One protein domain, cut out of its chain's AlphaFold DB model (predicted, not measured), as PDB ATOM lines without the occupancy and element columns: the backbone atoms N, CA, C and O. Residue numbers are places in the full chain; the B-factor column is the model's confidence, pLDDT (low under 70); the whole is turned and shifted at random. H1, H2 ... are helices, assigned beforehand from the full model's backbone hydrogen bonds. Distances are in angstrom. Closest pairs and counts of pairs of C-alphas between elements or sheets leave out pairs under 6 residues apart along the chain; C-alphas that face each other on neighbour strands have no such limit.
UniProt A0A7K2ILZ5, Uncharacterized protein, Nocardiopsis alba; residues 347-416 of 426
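AT A GLANCE: This is residues 347 to 416 of the 426 residues of an uncharacterized protein of Nocardiopsis alba (UniProt A0A7K2ILZ5). Five short helices make two groups side by side: H2 with H1 and H5 packed on it in one, and the helical hairpin of H3 and H4 in the other. Few helix contacts bridge the two groups, and the chain passes between them from H2 to H3 and again from H4 to H5. The printed part has 70 residues with five named helices in the order H1, H2, H3, H4, H5 and no named strand, and its class is all helix. It is compact, with a radius of gyration of the C-alphas of 11.0 A, and its rounded outline spans 28 by 26 by 20 A.

IN THESE COORDINATES: Three helices share the greatest length, 10 residues. H2 covers residues 360 to 369, 14.3 A from first to last C-alpha, and begins with C-alpha 360 at (162.727, 157.599, 140.129). H3 covers residues 374 to 383, 14.2 A, and H4 covers residues 393 to 402, 14.1 A. H1, residues 347 to 353, measures 9.8 A and begins with C-alpha 347 at (172.310, 144.501, 145.886). H5, residues 406 to 414, measures 12.0 A and ends with C-alpha 414 at (167.368, 148.719, 129.728).

HOW THE PARTS SIT: H2 touches H1, with the C-alphas of Val 361 and Ala 353 closest at 5.7 A. The two form a helical hairpin at a shallow tilt of 32 degrees, opposite ways. H2 also touches H5, closest at the C-alphas of Glu 362 and Ala 406, 4.8 A, at a steep tilt of 61 degrees. H1 and H5 are near each other, with 5 pairs of C-alphas within 10 A. H2 and H3 are close but not clearly touching: the closest C-alphas, of Leu 369 and Ala 377, are 6.9 A apart. H1 and H3 are also close but not clearly touching, about perpendicular at 87 degrees. H3 touches H4 in a helical hairpin, closest at the C-alphas of Ala 378 and Val 397, 5.5 A, at a steep tilt of 45 degrees, opposite ways. H4 is apart from H1 and H5, and only just apart from H2, at 8.5 A. In H1, H2, H3, H4 and H5 every O i to N i+4 pair is within hydrogen-bond range.

THE WHOLE: The two C-alphas farthest apart, of Arg 357 and Glu 394, are 29.0 A apart. The printed part has no cut. The links H2 to H3 and H4 to H5 are tight, those from H1 to H2 and H3 to H4 are short, and none is long. The mean pLDDT of the printed part is 76.3; it is under 70 at 26 residues, among them 387 to 391 and 399 to 416, and H5 has a mean of 57.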
ATOM      1  N   GLY A 347     173.143 145.499 146.569       89.00
ATOM      2  CA  GLY A 347     172.310 144.501 145.886       89.00
ATOM      3  C   GLY A 347     170.816 144.800 146.021       89.00
ATOM      4  O   GLY A 347     170.117 144.907 145.018       89.00
ATOM      5  N   GLU A 348     170.340 145.048 147.246       91.44
ATOM      6  CA  GLU A 348     168.931 145.404 147.495       91.44
ATOM      7  C   GLU A 348     168.520 146.706 146.791       91.44
ATOM      8  O   GLU A 348     167.379 146.839 146.340       91.44
ATOM      9  N   LEU A 349     169.440 147.669 146.678       90.62
ATOM     10  CA  LEU A 349     169.231 148.905 145.930       90.62
ATOM     11  C   LEU A 349     169.045 148.644 144.433       90.62
ATOM     12  O   LEU A 349     168.116 149.191 143.845       90.62
ATOM     13  N   LEU A 350     169.914 147.838 143.815       88.19
ATOM     14  CA  LEU A 350     169.829 147.515 142.387       88.19
ATOM     15  C   LEU A 350     168.560 146.713 142.069       88.19
ATOM     16  O   LEU A 350     167.856 147.023 141.106       88.19
ATOM     17  N   ASP A 351     168.209 145.767 142.939       88.56
ATOM     18  CA  ASP A 351     166.948 145.029 142.876       88.56
ATOM     19  C   ASP A 351     165.736 145.967 142.939       88.56
ATOM     20  O   ASP A 351     164.759 145.803 142.203       88.56
ATOM     21  N   LEU A 352     165.774 146.963 143.830       89.38
ATOM     22  CA  LEU A 352     164.731 147.979 143.922       89.38
ATOM     23  C   LEU A 352     164.703 148.867 142.669       89.38
ATOM     24  O   LEU A 352     163.623 149.102 142.130       89.38
ATOM     25  N   ALA A 353     165.860 149.300 142.162       87.56
ATOM     26  CA  ALA A 353     165.976 150.132 140.964       87.56
ATOM     27  C   ALA A 353     165.349 149.473 139.720       87.56
ATOM     28  O   ALA A 353     164.764 150.165 138.888       87.56
ATOM     29  N   ALA A 354     165.382 148.140 139.623       85.94
ATOM     30  CA  ALA A 354     164.723 147.396 138.547       85.94
ATOM     31  C   ALA A 354     163.180 147.387 138.642       85.94
ATOM     32  O   ALA A 354     162.500 147.154 137.641       85.94
ATOM     33  N   ARG A 355     162.609 147.637 139.831       87.94
ATOM     34  CA  ARG A 355     161.161 147.543 140.111       87.94
ATOM     35  C   ARG A 355     160.444 148.893 140.205       87.94
ATOM     36  O   ARG A 355     159.217 148.930 140.134       87.94
ATOM     37  N   VAL A 356     161.177 149.990 140.376       89.94
ATOM     38  CA  VAL A 356     160.613 151.350 140.471       89.94
ATOM     39  C   VAL A 356     160.316 151.947 139.091       89.94
ATOM     40  O   VAL A 356     160.603 151.349 138.044       89.94
ATOM     41  N   ARG A 357     159.690 153.130 139.055       90.19
ATOM     42  CA  ARG A 357     159.502 153.851 137.789       90.19
ATOM     43  C   ARG A 357     160.858 154.356 137.273       90.19
ATOM     44  O   ARG A 357     161.686 154.782 138.075       90.19
ATOM     45  N   PRO A 358     161.090 154.381 135.946       87.69
ATOM     46  CA  PRO A 358     162.369 154.822 135.383       87.69
ATOM     47  C   PRO A 358     162.804 156.225 135.831       87.69
ATOM     48  O   PRO A 358     163.979 156.431 136.115       87.69
ATOM     49  N   ILE A 359     161.864 157.168 135.951       88.44
ATOM     50  CA  ILE A 359     162.141 158.531 136.430       88.44
ATOM     51  C   ILE A 359     162.689 158.579 137.867       88.44
ATOM     52  O   ILE A 359     163.448 159.484 138.198       88.44
ATOM     53  N   ASP A 360     162.351 157.601 138.712       91.06
ATOM     54  CA  ASP A 360     162.727 157.599 140.129       91.06
ATOM     55  C   ASP A 360     164.118 157.011 140.385       91.06
ATOM     56  O   ASP A 360     164.648 157.164 141.486       91.06
ATOM     57  N   VAL A 361     164.712 156.325 139.399       87.25
ATOM     58  CA  VAL A 361     165.989 155.614 139.565       87.25
ATOM     59  C   VAL A 361     167.092 156.577 139.993       87.25
ATOM     60  O   VAL A 361     167.816 156.290 140.939       87.25
ATOM     61  N   GLU A 362     167.189 157.748 139.367       83.19
ATOM     62  CA  GLU A 362     168.196 158.755 139.720       83.19
ATOM     63  C   GLU A 362     168.073 159.212 141.174       83.19
ATOM     64  O   GLU A 362     169.014 159.081 141.958       83.19
ATOM     65  N   GLY A 363     166.882 159.676 141.558       85.38
ATOM     66  CA  GLY A 363     166.626 160.155 142.913       85.38
ATOM     67  C   GLY A 363     166.808 159.058 143.967       85.38
ATOM     68  O   GLY A 363     167.250 159.336 145.085       85.38
ATOM     69  N   LEU A 364     166.499 157.807 143.616       89.44
ATOM     70  CA  LEU A 364     166.743 156.634 144.451       89.44
ATOM     71  C   LEU A 364     168.247 156.458 144.715       89.44
ATOM     72  O   LEU A 364     168.653 156.348 145.877       89.44
ATOM     73  N   MET A 365     169.069 156.485 143.663       85.69
ATOM     74  CA  MET A 365     170.522 156.360 143.788       85.69
ATOM     75  C   MET A 365     171.127 157.532 144.567       85.69
ATOM     76  O   MET A 365     171.949 157.320 145.461       85.69
ATOM     77  N   ASP A 366     170.682 158.759 144.298       85.19
ATOM     78  CA  ASP A 366     171.168 159.957 144.983       85.19
ATOM     79  C   ASP A 366     170.904 159.917 146.489       85.19
ATOM     80  O   ASP A 366     171.791 160.253 147.284       85.19
ATOM     81  N   ARG A 367     169.714 159.459 146.902       88.00
ATOM     82  CA  ARG A 367     169.369 159.285 148.322       88.00
ATOM     83  C   ARG A 367     170.223 158.215 148.991       88.00
ATOM     84  O   ARG A 367     170.650 158.411 150.128       88.00
ATOM     85  N   TRP A 368     170.497 157.107 148.303       89.31
ATOM     86  CA  TRP A 368     171.348 156.039 148.831       89.31
ATOM     87  C   TRP A 368     172.811 156.488 148.988       89.31
ATOM     88  O   TRP A 368     173.444 156.210 150.015       89.31
ATOM     89  N   LEU A 369     173.326 157.238 148.009       86.56
ATOM     90  CA  LEU A 369     174.685 157.782 148.006       86.56
ATOM     91  C   LEU A 369     174.884 158.920 149.013       86.56
ATOM     92  O   LEU A 369     175.985 159.071 149.536       86.56
ATOM     93  N   ALA A 370     173.854 159.721 149.306       86.75
ATOM     94  CA  ALA A 370     173.959 160.892 150.185       86.75
ATOM     95  C   ALA A 370     174.480 160.580 151.602       86.75
ATOM     96  O   ALA A 370     175.046 161.458 152.250       86.75
ATOM     97  N   VAL A 371     174.315 159.344 152.078       87.56
ATOM     98  CA  VAL A 371     174.745 158.913 153.420       87.56
ATOM     99  C   VAL A 371     175.995 158.025 153.412       87.56
ATOM    100  O   VAL A 371     176.398 157.516 154.457       87.56
ATOM    101  N   ARG A 372     176.628 157.824 152.250       87.31
ATOM    102  CA  ARG A 372     177.770 156.915 152.069       87.31
ATOM    103  C   ARG A 372     179.003 157.661 151.574       87.31
ATOM    104  O   ARG A 372     178.915 158.697 150.925       87.31
ATOM    105  N   ARG A 373     180.188 157.116 151.872       84.62
ATOM    106  CA  ARG A 373     181.436 157.624 151.282       84.62
ATOM    107  C   ARG A 373     181.526 157.165 149.820       84.62
ATOM    108  O   ARG A 373     181.403 155.957 149.611       84.62
ATOM    109  N   PRO A 374     181.819 158.057 148.852       80.06
ATOM    110  CA  PRO A 374     181.808 157.729 147.421       80.06
ATOM    111  C   PRO A 374     182.610 156.473 147.059       80.06
ATOM    112  O   PRO A 374     182.089 155.568 146.417       80.06
ATOM    113  N   MET A 375     183.841 156.357 147.569       79.06
ATOM    114  CA  MET A 375     184.709 155.198 147.319       79.06
ATOM    115  C   MET A 375     184.115 153.872 147.825       79.06
ATOM    116  O   MET A 375     184.180 152.860 147.138       79.06
ATOM    117  N   GLY A 376     183.527 153.873 149.028       83.56
ATOM    118  CA  GLY A 376     182.901 152.673 149.591       83.56
ATOM    119  C   GLY A 376     181.662 152.268 148.798       83.56
ATOM    120  O   GLY A 376     181.529 151.115 148.410       83.56
ATOM    121  N   ALA A 377     180.820 153.246 148.466       85.19
ATOM    122  CA  ALA A 377     179.629 153.031 147.654       85.19
ATOM    123  C   ALA A 377     179.957 152.460 146.264       85.19
ATOM    124  O   ALA A 377     179.289 151.534 145.811       85.19
ATOM    125  N   ALA A 378     180.996 152.975 145.602       81.50
ATOM    126  CA  ALA A 378     181.427 152.476 144.300       81.50
ATOM    127  C   ALA A 378     181.906 151.015 144.372       81.50
ATOM    128  O   ALA A 378     181.531 150.211 143.522       81.50
ATOM    129  N   HIS A 379     182.683 150.649 145.398       83.50
ATOM    130  CA  HIS A 379     183.081 149.257 145.617       83.50
ATOM    131  C   HIS A 379     181.882 148.342 145.882       83.50
ATOM    132  O   HIS A 379     181.813 147.263 145.298       83.50
ATOM    133  N   ASP A 380     180.932 148.775 146.712       88.25
ATOM    134  CA  ASP A 380     179.738 147.988 147.025       88.25
ATOM    135  C   ASP A 380     178.868 147.767 145.774       88.25
ATOM    136  O   ASP A 380     178.376 146.663 145.555       88.25
ATOM    137  N   LEU A 381     178.721 148.786 144.917       86.62
ATOM    138  CA  LEU A 381     177.988 148.693 143.648       86.62
ATOM    139  C   LEU A 381     178.672 147.754 142.643       86.62
ATOM    140  O   LEU A 381     177.998 146.930 142.024       86.62
ATOM    141  N   LEU A 382     179.999 147.834 142.514       82.81
ATOM    142  CA  LEU A 382     180.775 146.906 141.682       82.81
ATOM    143  C   LEU A 382     180.646 145.464 142.195       82.81
ATOM    144  O   LEU A 382     180.459 144.542 141.405       82.81
ATOM    145  N   ALA A 383     180.707 145.265 143.516       86.19
ATOM    146  CA  ALA A 383     180.545 143.954 144.145       86.19
ATOM    147  C   ALA A 383     179.127 143.389 143.972       86.19
ATOM    148  O   ALA A 383     178.965 142.176 143.849       86.19
ATOM    149  N   ALA A 384     178.116 144.259 143.918       85.69
ATOM    150  CA  ALA A 384     176.734 143.904 143.605       85.69
ATOM    151  C   ALA A 384     176.489 143.652 142.105       85.69
ATOM    152  O   ALA A 384     175.369 143.334 141.717       85.69
ATOM    153  N   GLY A 385     177.524 143.765 141.266       79.62
ATOM    154  CA  GLY A 385     177.462 143.411 139.852       79.62
ATOM    155  C   GLY A 385     177.053 144.549 138.924       79.62
ATOM    156  O   GLY A 385     176.767 144.276 137.763       79.62
ATOM    157  N   LEU A 386     177.050 145.809 139.378       76.94
ATOM    158  CA  LEU A 386     176.853 146.950 138.483       76.94
ATOM    159  C   LEU A 386     178.141 147.186 137.670       76.94
ATOM    160  O   LEU A 386     179.152 147.597 138.248       76.94
ATOM    161  N   PRO A 387     178.155 146.930 136.350       68.31
ATOM    162  CA  PRO A 387     179.374 147.058 135.569       68.31
ATOM    163  C   PRO A 387     179.759 148.539 135.388       68.31
ATOM    164  O   PRO A 387     178.889 149.388 135.178       68.31
ATOM    165  N   PRO A 388     181.059 148.876 135.420       67.12
ATOM    166  CA  PRO A 388     181.517 150.227 135.135       67.12
ATOM    167  C   PRO A 388     181.241 150.587 133.668       67.12
ATOM    168  O   PRO A 388     181.501 149.781 132.770       67.12
ATOM    169  N   ALA A 389     180.761 151.806 133.405       60.38
ATOM    170  CA  ALA A 389     180.585 152.300 132.039       60.38
ATOM    171  C   ALA A 389     181.917 152.208 131.271       60.38
ATOM    172  O   ALA A 389     182.912 152.819 131.660       60.38
ATOM    173  N   GLY A 390     181.955 151.403 130.205       63.31
ATOM    174  CA  GLY A 390     183.172 151.179 129.416       63.31
ATOM    175  C   GLY A 390     184.225 150.258 130.054       63.31
ATOM    176  O   GLY A 390     185.321 150.151 129.513       63.31
ATOM    177  N   GLY A 391     183.920 149.574 131.163       65.69
ATOM    178  CA  GLY A 391     184.795 148.551 131.743       65.69
ATOM    179  C   GLY A 391     185.907 149.056 132.672       65.69
ATOM    180  O   GLY A 391     186.668 148.227 133.162       65.69
ATOM    181  N   ASP A 392     186.014 150.367 132.933       75.12
ATOM    182  CA  ASP A 392     187.043 150.965 133.804       75.12
ATOM    183  C   ASP A 392     186.503 151.252 135.228       75.12
ATOM    184  O   ASP A 392     185.735 152.203 135.418       75.12
ATOM    185  N   PRO A 393     186.915 150.480 136.254       69.69
ATOM    186  CA  PRO A 393     186.490 150.696 137.636       69.69
ATOM    187  C   PRO A 393     186.904 152.058 138.206       69.69
ATOM    188  O   PRO A 393     186.165 152.630 139.006       69.69
ATOM    189  N   GLU A 394     188.052 152.613 137.805       72.19
ATOM    190  CA  GLU A 394     188.489 153.920 138.305       72.19
ATOM    191  C   GLU A 394     187.652 155.054 137.709       72.19
ATOM    192  O   GLU A 394     187.316 156.015 138.406       72.19
ATOM    193  N   ALA A 395     187.279 154.946 136.430       70.25
ATOM    194  CA  ALA A 395     186.323 155.866 135.818       70.25
ATOM    195  C   ALA A 395     184.956 155.788 136.500       70.25
ATOM    196  O   ALA A 395     184.335 156.826 136.717       70.25
ATOM    197  N   PHE A 396     184.519 154.593 136.896       68.81
ATOM    198  CA  PHE A 396     183.265 154.413 137.617       68.81
ATOM    199  C   PHE A 396     183.286 155.046 139.011       68.81
ATOM    200  O   PHE A 396     182.358 155.770 139.361       68.81
ATOM    201  N   VAL A 397     184.371 154.882 139.775       69.44
ATOM    202  CA  VAL A 397     184.547 155.584 141.060       69.44
ATOM    203  C   VAL A 397     184.490 157.104 140.867       69.44
ATOM    204  O   VAL A 397     183.793 157.785 141.616       69.44
ATOM    205  N   ARG A 398     185.171 157.642 139.843       71.56
ATOM    206  CA  ARG A 398     185.113 159.078 139.508       71.56
ATOM    207  C   ARG A 398     183.704 159.526 139.106       71.56
ATOM    208  O   ARG A 398     183.306 160.626 139.465       71.56
ATOM    209  N   ALA A 399     182.949 158.693 138.392       69.19
ATOM    210  CA  ALA A 399     181.573 158.990 137.998       69.19
ATOM    211  C   ALA A 399     180.619 159.028 139.205       69.19
ATOM    212  O   ALA A 399     179.813 159.951 139.319       69.19
ATOM    213  N   VAL A 400     180.759 158.076 140.138       69.38
ATOM    214  CA  VAL A 400     180.016 158.061 141.412       69.38
ATOM    215  C   VAL A 400     180.336 159.302 142.255       69.38
ATOM    216  O   VAL A 400     179.449 159.841 142.916       69.38
ATOM    217  N   ASP A 401     181.584 159.776 142.214       69.56
ATOM    218  CA  ASP A 401     182.025 160.985 142.921       69.56
ATOM    219  C   ASP A 401     181.526 162.283 142.254       69.56
ATOM    220  O   ASP A 401     181.191 163.243 142.944       69.56
ATOM    221  N   ALA A 402     181.432 162.310 140.919       68.00
ATOM    222  CA  ALA A 402     181.099 163.515 140.161       68.00
ATOM    223  C   ALA A 402     179.611 163.912 140.221       68.00
ATOM    224  O   ALA A 402     179.343 165.101 140.379       68.00
ATOM    225  N   ARG A 403     178.669 162.948 140.138       64.88
ATOM    226  CA  ARG A 403     177.208 163.150 139.916       64.88
ATOM    227  C   ARG A 403     176.876 164.023 138.671       64.88
ATOM    228  O   ARG A 403     177.635 164.926 138.333       64.88
ATOM    229  N   PRO A 404     175.734 163.843 137.978       54.41
ATOM    230  CA  PRO A 404     174.737 162.764 138.034       54.41
ATOM    231  C   PRO A 404     175.074 161.582 137.091       54.41
ATOM    232  O   PRO A 404     175.851 161.736 136.152       54.41
ATOM    233  N   TRP A 405     174.506 160.388 137.329       67.75
ATOM    234  CA  TRP A 405     174.817 159.146 136.577       67.75
ATOM    235  C   TRP A 405     173.579 158.313 136.170       67.75
ATOM    236  O   TRP A 405     173.708 157.149 135.782       67.75
ATOM    237  N   ALA A 406     172.381 158.904 136.209       54.41
ATOM    238  CA  ALA A 406     171.106 158.240 135.915       54.41
ATOM    239  C   ALA A 406     171.059 157.527 134.562       54.41
ATOM    240  O   ALA A 406     170.641 156.374 134.489       54.41
ATOM    241  N   ASP A 407     171.550 158.181 133.510       56.09
ATOM    242  CA  ASP A 407     171.562 157.623 132.156       56.09
ATOM    243  C   ASP A 407     172.413 156.351 132.066       56.09
ATOM    244  O   ASP A 407     172.083 155.432 131.320       56.09
ATOM    245  N   THR A 408     173.474 156.256 132.876       60.53
ATOM    246  CA  THR A 408     174.321 155.057 132.943       60.53
ATOM    247  C   THR A 408     173.571 153.895 133.592       60.53
ATOM    248  O   THR A 408     173.611 152.780 133.082       60.53
ATOM    249  N   VAL A 409     172.832 154.145 134.679       58.78
ATOM    250  CA  VAL A 409     172.011 153.108 135.335       58.78
ATOM    251  C   VAL A 409     170.861 152.681 134.443       58.78
ATOM    252  O   VAL A 409     170.624 151.490 134.280       58.78
ATOM    253  N   LEU A 410     170.159 153.639 133.839       56.38
ATOM    254  CA  LEU A 410     169.010 153.371 132.984       56.38
ATOM    255  C   LEU A 410     169.404 152.609 131.718       56.38
ATOM    256  O   LEU A 410     168.663 151.709 131.324       56.38
ATOM    257  N   ALA A 411     170.562 152.903 131.119       60.69
ATOM    258  CA  ALA A 411     171.101 152.117 130.010       60.69
ATOM    259  C   ALA A 411     171.365 150.660 130.430       60.69
ATOM    260  O   ALA A 411     170.930 149.736 129.750       60.69
ATOM    261  N   LEU A 412     171.969 150.447 131.602       56.66
ATOM    262  CA  LEU A 412     172.264 149.108 132.127       56.66
ATOM    263  C   LEU A 412     171.001 148.327 132.538       56.66
ATOM    264  O   LEU A 412     170.912 147.122 132.300       56.66
ATOM    265  N   VAL A 413     169.989 149.003 133.097       53.94
ATOM    266  CA  VAL A 413     168.660 148.417 133.354       53.94
ATOM    267  C   VAL A 413     167.972 148.047 132.033       53.94
ATOM    268  O   VAL A 413     167.400 146.963 131.924       53.94
ATOM    269  N   ALA A 414     168.024 148.922 131.021       53.59
ATOM    270  CA  ALA A 414     167.368 148.719 129.728       53.59
ATOM    271  C   ALA A 414     168.004 147.599 128.887       53.59
ATOM    272  O   ALA A 414     167.292 146.915 128.155       53.59
ATOM    273  N   GLU A 415     169.313 147.378 129.018       52.97
ATOM    274  CA  GLU A 415     170.043 146.280 128.369       52.97
ATOM    275  C   GLU A 415     169.820 144.914 129.047       52.97
ATOM    276  O   GLU A 415     170.341 143.899 128.587       52.97
ATOM    277  N   GLY A 416     169.028 144.855 130.126       42.22
ATOM    278  CA  GLY A 416     168.741 143.616 130.852       42.22
ATOM    279  C   GLY A 416     169.891 143.132 131.739       42.22
ATOM    280  O   GLY A 416     169.825 142.019 132.253       42.22
TER     281      GLY A 416